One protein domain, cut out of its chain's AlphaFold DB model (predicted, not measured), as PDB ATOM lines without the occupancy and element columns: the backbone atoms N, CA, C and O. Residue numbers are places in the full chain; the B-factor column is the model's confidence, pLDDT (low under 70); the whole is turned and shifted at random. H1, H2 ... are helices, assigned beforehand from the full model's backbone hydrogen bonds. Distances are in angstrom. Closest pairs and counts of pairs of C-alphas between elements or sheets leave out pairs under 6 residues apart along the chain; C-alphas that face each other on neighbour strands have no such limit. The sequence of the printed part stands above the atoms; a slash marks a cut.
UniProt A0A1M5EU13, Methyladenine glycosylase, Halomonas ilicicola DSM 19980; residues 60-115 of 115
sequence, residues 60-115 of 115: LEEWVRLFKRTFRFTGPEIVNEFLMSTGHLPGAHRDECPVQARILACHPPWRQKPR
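This is residues 60 to 115 of the 115 residues of the protein "Methyladenine glycosylase" of Halomonas ilicicola DSM 19980 (UniProt A0A1M5EU13). H1, the longest helix, and H2 meet nearly at right angles; H3 sits apart from both, beyond the looping residues 86 to 97. Residues 94 to 99 stick out. The printed part has 56 residues with three named helices, H1, H2 and H3 along the chain, and no named strand; the class is all helix. It is flat, spanning 35 by 26 by 14 A, and only just loose, close to compact, with a radius of gyration of the C-alphas of 12.7 A.

H1, residues 60 to 70, touches H2, residues 76 to 85; their closest C-alphas, of Val 64 and Pro 76, are 5.7 A apart. Their lines are about perpendicular, at 75 degrees. H3, residues 98 to 105, is apart from H1 and H2. Every O i to N i+4 pair is within hydrogen-bond range in H1 and H2; in H3, 3 of 4 are.

H1 begins at C-alpha 60 (142.674, 152.668, 73.769) and is 15.2 A long, H2 14.1 A. H3, 11.4 A, ends at C-alpha 105 (141.496, 140.210, 93.687).

The C-alphas farthest apart, of Arg 69 and Pro 98, are 36.7 A apart. The printed part has no cut. H1 to H2 is a tight link, H2 to H3 a long one. Residues 113 to 115 have pLDDT under 70.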
ATOM      1  N   LEU A  60     143.106 151.303  73.443       96.38
ATOM      2  CA  LEU A  60     142.674 152.668  73.769       96.38
ATOM      3  C   LEU A  60     142.258 153.449  72.509       96.38
ATOM      4  O   LEU A  60     141.251 154.150  72.526       96.38
ATOM      5  N   GLU A  61     142.977 153.301  71.396       98.00
ATOM      6  CA  GLU A  61     142.637 153.984  70.145       98.00
ATOM      7  C   GLU A  61     141.269 153.543  69.593       98.00
ATOM      8  O   GLU A  61     140.460 154.367  69.156       98.00
ATOM      9  N   GLU A  62     140.980 152.243  69.626       98.25
ATOM     10  CA  GLU A  62     139.686 151.694  69.214       98.25
ATOM     11  C   GLU A  62     138.555 152.154  70.133       98.25
ATOM     12  O   GLU A  62     137.508 152.583  69.640       98.25
ATOM     13  N   TRP A  63     138.787 152.169  71.447       98.12
ATOM     14  CA  TRP A  63     137.851 152.732  72.416       98.12
ATOM     15  C   TRP A  63     137.559 154.204  72.147       98.12
ATOM     16  O   TRP A  63     136.397 154.611  72.132       98.12
ATOM     17  N   VAL A  64     138.588 155.007  71.877       98.50
ATOM     18  CA  VAL A  64     138.430 156.427  71.545       98.50
ATOM     19  C   VAL A  64     137.608 156.597  70.271       98.50
ATOM     20  O   VAL A  64     136.709 157.442  70.233       98.50
ATOM     21  N   ARG A  65     137.864 155.791  69.234       98.56
ATOM     22  CA  ARG A  65     137.067 155.807  67.998       98.56
ATOM     23  C   ARG A  65     135.615 155.415  68.259       98.56
ATOM     24  O   ARG A  65     134.722 156.073  67.733       98.56
ATOM     25  N   LEU A  66     135.369 154.384  69.065       98.50
ATOM     26  CA  LEU A  66     134.024 153.949  69.434       98.50
ATOM     27  C   LEU A  66     133.276 155.053  70.191       98.50
ATOM     28  O   LEU A  66     132.223 155.501  69.743       98.50
ATOM     29  N   PHE A  67     133.858 155.568  71.273       98.50
ATOM     30  CA  PHE A  67     133.229 156.594  72.102       98.50
ATOM     31  C   PHE A  67     132.956 157.883  71.329       98.50
ATOM     32  O   PHE A  67     131.888 158.457  71.495       98.50
ATOM     33  N   LYS A  68     133.861 158.333  70.449       97.88
ATOM     34  CA  LYS A  68     133.635 159.536  69.626       97.88
ATOM     35  C   LYS A  68     132.484 159.392  68.627       97.88
ATOM     36  O   LYS A  68     131.876 160.399  68.280       97.88
ATOM     37  N   ARG A  69     132.201 158.178  68.138       98.00
ATOM     38  CA  ARG A  69     131.036 157.926  67.269       98.00
ATOM     39  C   ARG A  69     129.732 157.858  68.061       98.00
ATOM     40  O   ARG A  69     128.684 158.181  67.516       98.00
ATOM     41  N   THR A  70     129.802 157.411  69.311       98.25
ATOM     42  CA  THR A  70     128.623 157.120  70.136       98.25
ATOM     43  C   THR A  70     128.210 158.296  71.022       98.25
ATOM     44  O   THR A  70     127.021 158.536  71.197       98.25
ATOM     45  N   PHE A  71     129.164 159.050  71.567       98.50
ATOM     46  CA  PHE A  71     128.937 160.066  72.592       98.50
ATOM     47  C   PHE A  71     129.524 161.429  72.208       98.50
ATOM     48  O   PHE A  71     130.392 161.564  71.346       98.50
ATOM     49  N   ARG A  72     129.069 162.472  72.907       98.25
ATOM     50  CA  ARG A  72     129.625 163.829  72.842       98.25
ATOM     51  C   ARG A  72     130.554 164.080  74.023       98.25
ATOM     52  O   ARG A  72     130.323 163.579  75.118       98.25
ATOM     53  N   PHE A  73     131.561 164.934  73.821       96.69
ATOM     54  CA  PHE A  73     132.533 165.311  74.860       96.69
ATOM     55  C   PHE A  73     133.363 164.138  75.411       96.69
ATOM     56  O   PHE A  73     133.788 164.154  76.559       96.69
ATOM     57  N   THR A  74     133.660 163.146  74.576       97.12
ATOM     58  CA  THR A  74     134.474 161.973  74.932       97.12
ATOM     59  C   THR A  74     135.780 161.968  74.134       97.12
ATOM     60  O   THR A  74     135.985 161.167  73.223       97.12
ATOM     61  N   GLY A  75     136.648 162.943  74.426       96.19
ATOM     62  CA  GLY A  75     138.005 163.007  73.869       96.19
ATOM     63  C   GLY A  75     138.922 161.898  74.414       96.19
ATOM     64  O   GLY A  75     138.519 161.208  75.348       96.19
ATOM     65  N   PRO A  76     140.145 161.742  73.867       97.94
ATOM     66  CA  PRO A  76     141.063 160.662  74.239       97.94
ATOM     67  C   PRO A  76     141.264 160.514  75.748       97.94
ATOM     68  O   PRO A  76     141.023 159.433  76.276       97.94
ATOM     69  N   GLU A  77     141.547 161.614  76.450       97.94
ATOM     70  CA  GLU A  77     141.797 161.532  77.896       97.94
ATOM     71  C   GLU A  77     140.549 161.204  78.698       97.94
ATOM     72  O   GLU A  77     140.613 160.433  79.644       97.94
ATOM     73  N   ILE A  78     139.382 161.701  78.289       97.69
ATOM     74  CA  ILE A  78     138.127 161.362  78.969       97.69
ATOM     75  C   ILE A  78     137.831 159.868  78.820       97.69
ATOM     76  O   ILE A  78     137.393 159.232  79.775       97.69
ATOM     77  N   VAL A  79     138.074 159.306  77.634       98.44
ATOM     78  CA  VAL A  79     137.878 157.874  77.377       98.44
ATOM     79  C   VAL A  79     138.883 157.042  78.168       98.44
ATOM     80  O   VAL A  79     138.478 156.080  78.816       98.44
ATOM     81  N   ASN A  80     140.161 157.431  78.163       98.19
ATOM     82  CA  ASN A  80     141.200 156.758  78.934       98.19
ATOM     83  C   ASN A  80     140.860 156.747  80.432       98.19
ATOM     84  O   ASN A  80     140.742 155.681  81.028       98.19
ATOM     85  N   GLU A  81     140.601 157.918  81.020       98.06
ATOM     86  CA  GLU A  81     140.270 158.060  82.443       98.06
ATOM     87  C   GLU A  81     139.006 157.287  82.825       98.06
ATOM     88  O   GLU A  81     138.978 156.601  83.849       98.06
ATOM     89  N   PHE A  82     137.962 157.329  81.991       97.94
ATOM     90  CA  PHE A  82     136.736 156.568  82.229       97.94
ATOM     91  C   PHE A  82     136.988 155.055  82.237       97.94
ATOM     92  O   PHE A  82     136.531 154.347  83.140       97.94
ATOM     93  N   LEU A  83     137.713 154.535  81.246       97.62
ATOM     94  CA  LEU A  83     137.949 153.098  81.120       97.62
ATOM     95  C   LEU A  83     138.952 152.579  82.156       97.62
ATOM     96  O   LEU A  83     138.768 151.469  82.653       97.62
ATOM     97  N   MET A  84     139.946 153.382  82.546       96.38
ATOM     98  CA  MET A  84     140.809 153.078  83.692       96.38
ATOM     99  C   MET A  84     139.998 153.044  84.992       96.38
ATOM    100  O   MET A  84     140.055 152.062  85.732       96.38
ATOM    101  N   SER A  85     139.167 154.064  85.234       95.00
ATOM    102  CA  SER A  85     138.339 154.166  86.448       95.00
ATOM    103  C   SER A  85     137.310 153.039  86.573       95.00
ATOM    104  O   SER A  85     136.922 152.668  87.677       95.00
ATOM    105  N   THR A  86     136.858 152.485  85.447       93.94
ATOM    106  CA  THR A  86     135.888 151.379  85.410       93.94
ATOM    107  C   THR A  86     136.540 150.000  85.290       93.94
ATOM    108  O   THR A  86     135.827 148.997  85.259       93.94
ATOM    109  N   GLY A  87     137.873 149.919  85.233       94.06
ATOM    110  CA  GLY A  87     138.614 148.655  85.169       94.06
ATOM    111  C   GLY A  87     138.626 147.976  83.793       94.06
ATOM    112  O   GLY A  87     138.988 146.804  83.703       94.06
ATOM    113  N   HIS A  88     138.264 148.682  82.722       95.06
ATOM    114  CA  HIS A  88     138.361 148.178  81.345       95.06
ATOM    115  C   HIS A  88     139.744 148.400  80.728       95.06
ATOM    116  O   HIS A  88     140.116 147.674  79.807       95.06
ATOM    117  N   LEU A  89     140.512 149.361  81.251       95.56
ATOM    118  CA  LEU A  89     141.924 149.567  80.932       95.56
ATOM    119  C   LEU A  89     142.783 149.498  82.207       95.56
ATOM    120  O   LEU A  89     142.302 149.857  83.287       95.56
ATOM    121  N   PRO A  90     144.043 149.033  82.107       93.88
ATOM    122  CA  PRO A  90     144.992 149.085  83.215       93.88
ATOM    123  C   PRO A  90     145.502 150.520  83.437       93.88
ATOM    124  O   PRO A  90     145.305 151.391  82.595       93.88
ATOM    125  N   GLY A  91     146.215 150.752  84.545       92.69
ATOM    126  CA  GLY A  91     146.967 151.998  84.771       92.69
ATOM    127  C   GLY A  91     146.447 152.905  85.890       92.69
ATOM    128  O   GLY A  91     147.111 153.880  86.223       92.69
ATOM    129  N   ALA A  92     145.323 152.566  86.530       94.50
ATOM    130  CA  ALA A  92     144.785 153.351  87.649       94.50
ATOM    131  C   ALA A  92     145.704 153.364  88.891       94.50
ATOM    132  O   ALA A  92     145.707 154.326  89.658       94.50
ATOM    133  N   HIS A  93     146.490 152.304  89.100       95.50
ATOM    134  CA  HIS A  93     147.406 152.166  90.229       95.50
ATOM    135  C   HIS A  93     148.741 151.558  89.790       95.50
ATOM    136  O   HIS A  93     148.795 150.764  88.852       95.50
ATOM    137  N   ARG A  94     149.811 151.925  90.502       95.06
ATOM    138  CA  ARG A  94     151.145 151.309  90.384       95.06
ATOM    139  C   ARG A  94     151.145 149.913  91.010       95.06
ATOM    140  O   ARG A  94     150.343 149.665  91.912       95.06
ATOM    141  N   ASP A  95     152.063 149.049  90.594       92.62
ATOM    142  CA  ASP A  95     152.112 147.650  91.043       92.62
ATOM    143  C   ASP A  95     152.345 147.506  92.554       92.62
ATOM    144  O   ASP A  95     151.768 146.625  93.190       92.62
ATOM    145  N   GLU A  96     153.093 148.426  93.166       95.94
ATOM    146  CA  GLU A  96     153.365 148.433  94.609       95.94
ATOM    147  C   GLU A  96     152.230 149.063  95.435       95.94
ATOM    148  O   GLU A  96     152.294 149.119  96.665       95.94
ATOM    149  N   CYS A  97     151.177 149.576  94.790       96.25
ATOM    150  CA  CYS A  97     150.063 150.188  95.497       96.25
ATOM    151  C   CYS A  97     149.234 149.111  96.223       96.25
ATOM    152  O   CYS A  97     148.714 148.202  95.576       96.25
ATOM    153  N   PRO A  98     148.964 149.228  97.537       96.06
ATOM    154  CA  PRO A  98     148.138 148.244  98.247       96.06
ATOM    155  C   PRO A  98     146.698 148.163  97.708       96.06
ATOM    156  O   PRO A  98     146.026 147.142  97.852       96.06
ATOM    157  N   VAL A  99     146.211 149.222  97.052       96.06
ATOM    158  CA  VAL A  99     144.906 149.214  96.372       96.06
ATOM    159  C   VAL A  99     144.943 148.361  95.099       96.06
ATOM    160  O   VAL A  99     143.956 147.688  94.811       96.06
ATOM    161  N   GLN A 100     146.080 148.294  94.394       95.06
ATOM    162  CA  GLN A 100     146.239 147.450  93.205       95.06
ATOM    163  C   GLN A 100     146.013 145.974  93.546       95.06
ATOM    164  O   GLN A 100     145.251 145.297  92.861       95.06
ATOM    165  N   ALA A 101     146.571 145.490  94.660       93.50
ATOM    166  CA  ALA A 101     146.344 144.119  95.126       93.50
ATOM    167  C   ALA A 101     144.850 143.819  95.362       93.50
ATOM    168  O   ALA A 101     144.353 142.758  94.978       93.50
ATOM    169  N   ARG A 102     144.108 144.779  95.934       95.00
ATOM    170  CA  ARG A 102     142.655 144.660  96.155       95.00
ATOM    171  C   ARG A 102     141.880 144.632  94.840       95.00
ATOM    172  O   ARG A 102     140.967 143.826  94.700       95.00
ATOM    173  N   ILE A 103     142.246 145.480  93.879       93.75
ATOM    174  CA  ILE A 103     141.620 145.507  92.551       93.75
ATOM    175  C   ILE A 103     141.863 144.187  91.822       93.75
ATOM    176  O   ILE A 103     140.913 143.609  91.305       93.75
ATOM    177  N   LEU A 104     143.098 143.675  91.822       93.44
ATOM    178  CA  LEU A 104     143.439 142.402  91.181       93.44
ATOM    179  C   LEU A 104     142.621 141.229  91.740       93.44
ATOM    180  O   LEU A 104     142.176 140.383  90.963       93.44
ATOM    181  N   ALA A 105     142.359 141.209  93.052       93.88
ATOM    182  CA  ALA A 105     141.496 140.210  93.687       93.88
ATOM    183  C   ALA A 105     140.026 140.284  93.214       93.88
ATOM    184  O   ALA A 105     139.322 139.275  93.220       93.88
ATOM    185  N   CYS A 106     139.570 141.449  92.743       93.12
ATOM    186  CA  CYS A 106     138.243 141.637  92.150       93.12
ATOM    187  C   CYS A 106     138.159 141.219  90.671       93.12
ATOM    188  O   CYS A 106     137.094 141.362  90.078       93.12
ATOM    189  N   HIS A 107     139.242 140.703  90.075       92.69
ATOM    190  CA  HIS A 107     139.288 140.248  88.679       92.69
ATOM    191  C   HIS A 107     138.793 141.327  87.690       92.69
ATOM    192  O   HIS A 107     137.773 141.130  87.026       92.69
ATOM    193  N   PRO A 108     139.475 142.482  87.579       93.25
ATOM    194  CA  PRO A 108     139.005 143.581  86.741       93.25
ATOM    195  C   PRO A 108     139.003 143.161  85.260       93.25
ATOM    196  O   PRO A 108     139.864 142.362  84.876       93.25
ATOM    197  N   PRO A 109     138.091 143.695  84.423       93.06
ATOM    198  CA  PRO A 109     137.977 143.318  83.011       93.06
ATOM    199  C   PRO A 109     139.312 143.294  82.257       93.06
ATOM    200  O   PRO A 109     139.619 142.285  81.636       93.06
ATOM    201  N   TRP A 110     140.167 144.316  82.420       93.50
ATOM    202  CA  TRP A 110     141.476 144.391  81.745       93.50
ATOM    203  C   TRP A 110     142.428 143.218  82.042       93.50
ATOM    204  O   TRP A 110     143.397 143.017  81.312       93.50
ATOM    205  N   ARG A 111     142.185 142.452  83.115       91.12
ATOM    206  CA  ARG A 111     142.985 141.284  83.515       91.12
ATOM    207  C   ARG A 111     142.319 139.949  83.165       91.12
ATOM    208  O   ARG A 111     142.906 138.893  83.414       91.12
ATOM    209  N   GLN A 112     141.088 139.969  82.661       85.12
ATOM    210  CA  GLN A 112     140.374 138.763  82.261       85.12
ATOM    211  C   GLN A 112     140.846 138.326  80.872       85.12
ATOM    212  O   GLN A 112     141.124 139.151  80.003       85.12
ATOM    213  N   LYS A 113     140.968 137.011  80.655       64.94
ATOM    214  CA  LYS A 113     141.256 136.496  79.313       64.94
ATOM    215  C   LYS A 113     140.055 136.787  78.401       64.94
ATOM    216  O   LYS A 113     138.925 136.618  78.870       64.94
ATOM    217  N   PRO A 114     140.278 137.173  77.131       62.31
ATOM    218  CA  PRO A 114     139.201 137.231  76.151       62.31
ATOM    219  C   PRO A 114     138.504 135.865  76.101       62.31
ATOM    220  O   PRO A 114     139.182 134.837  76.192       62.31
ATOM    221  N   ARG A 115     137.171 135.867  76.034       57.41
ATOM    222  CA  ARG A 115     136.386 134.643  75.833       57.41
ATOM    223  C   ARG A 115     136.537 134.129  74.410       57.41
ATOM    224  O   ARG A 115     136.624 134.981  73.500       57.41
TER     225      ARG A 115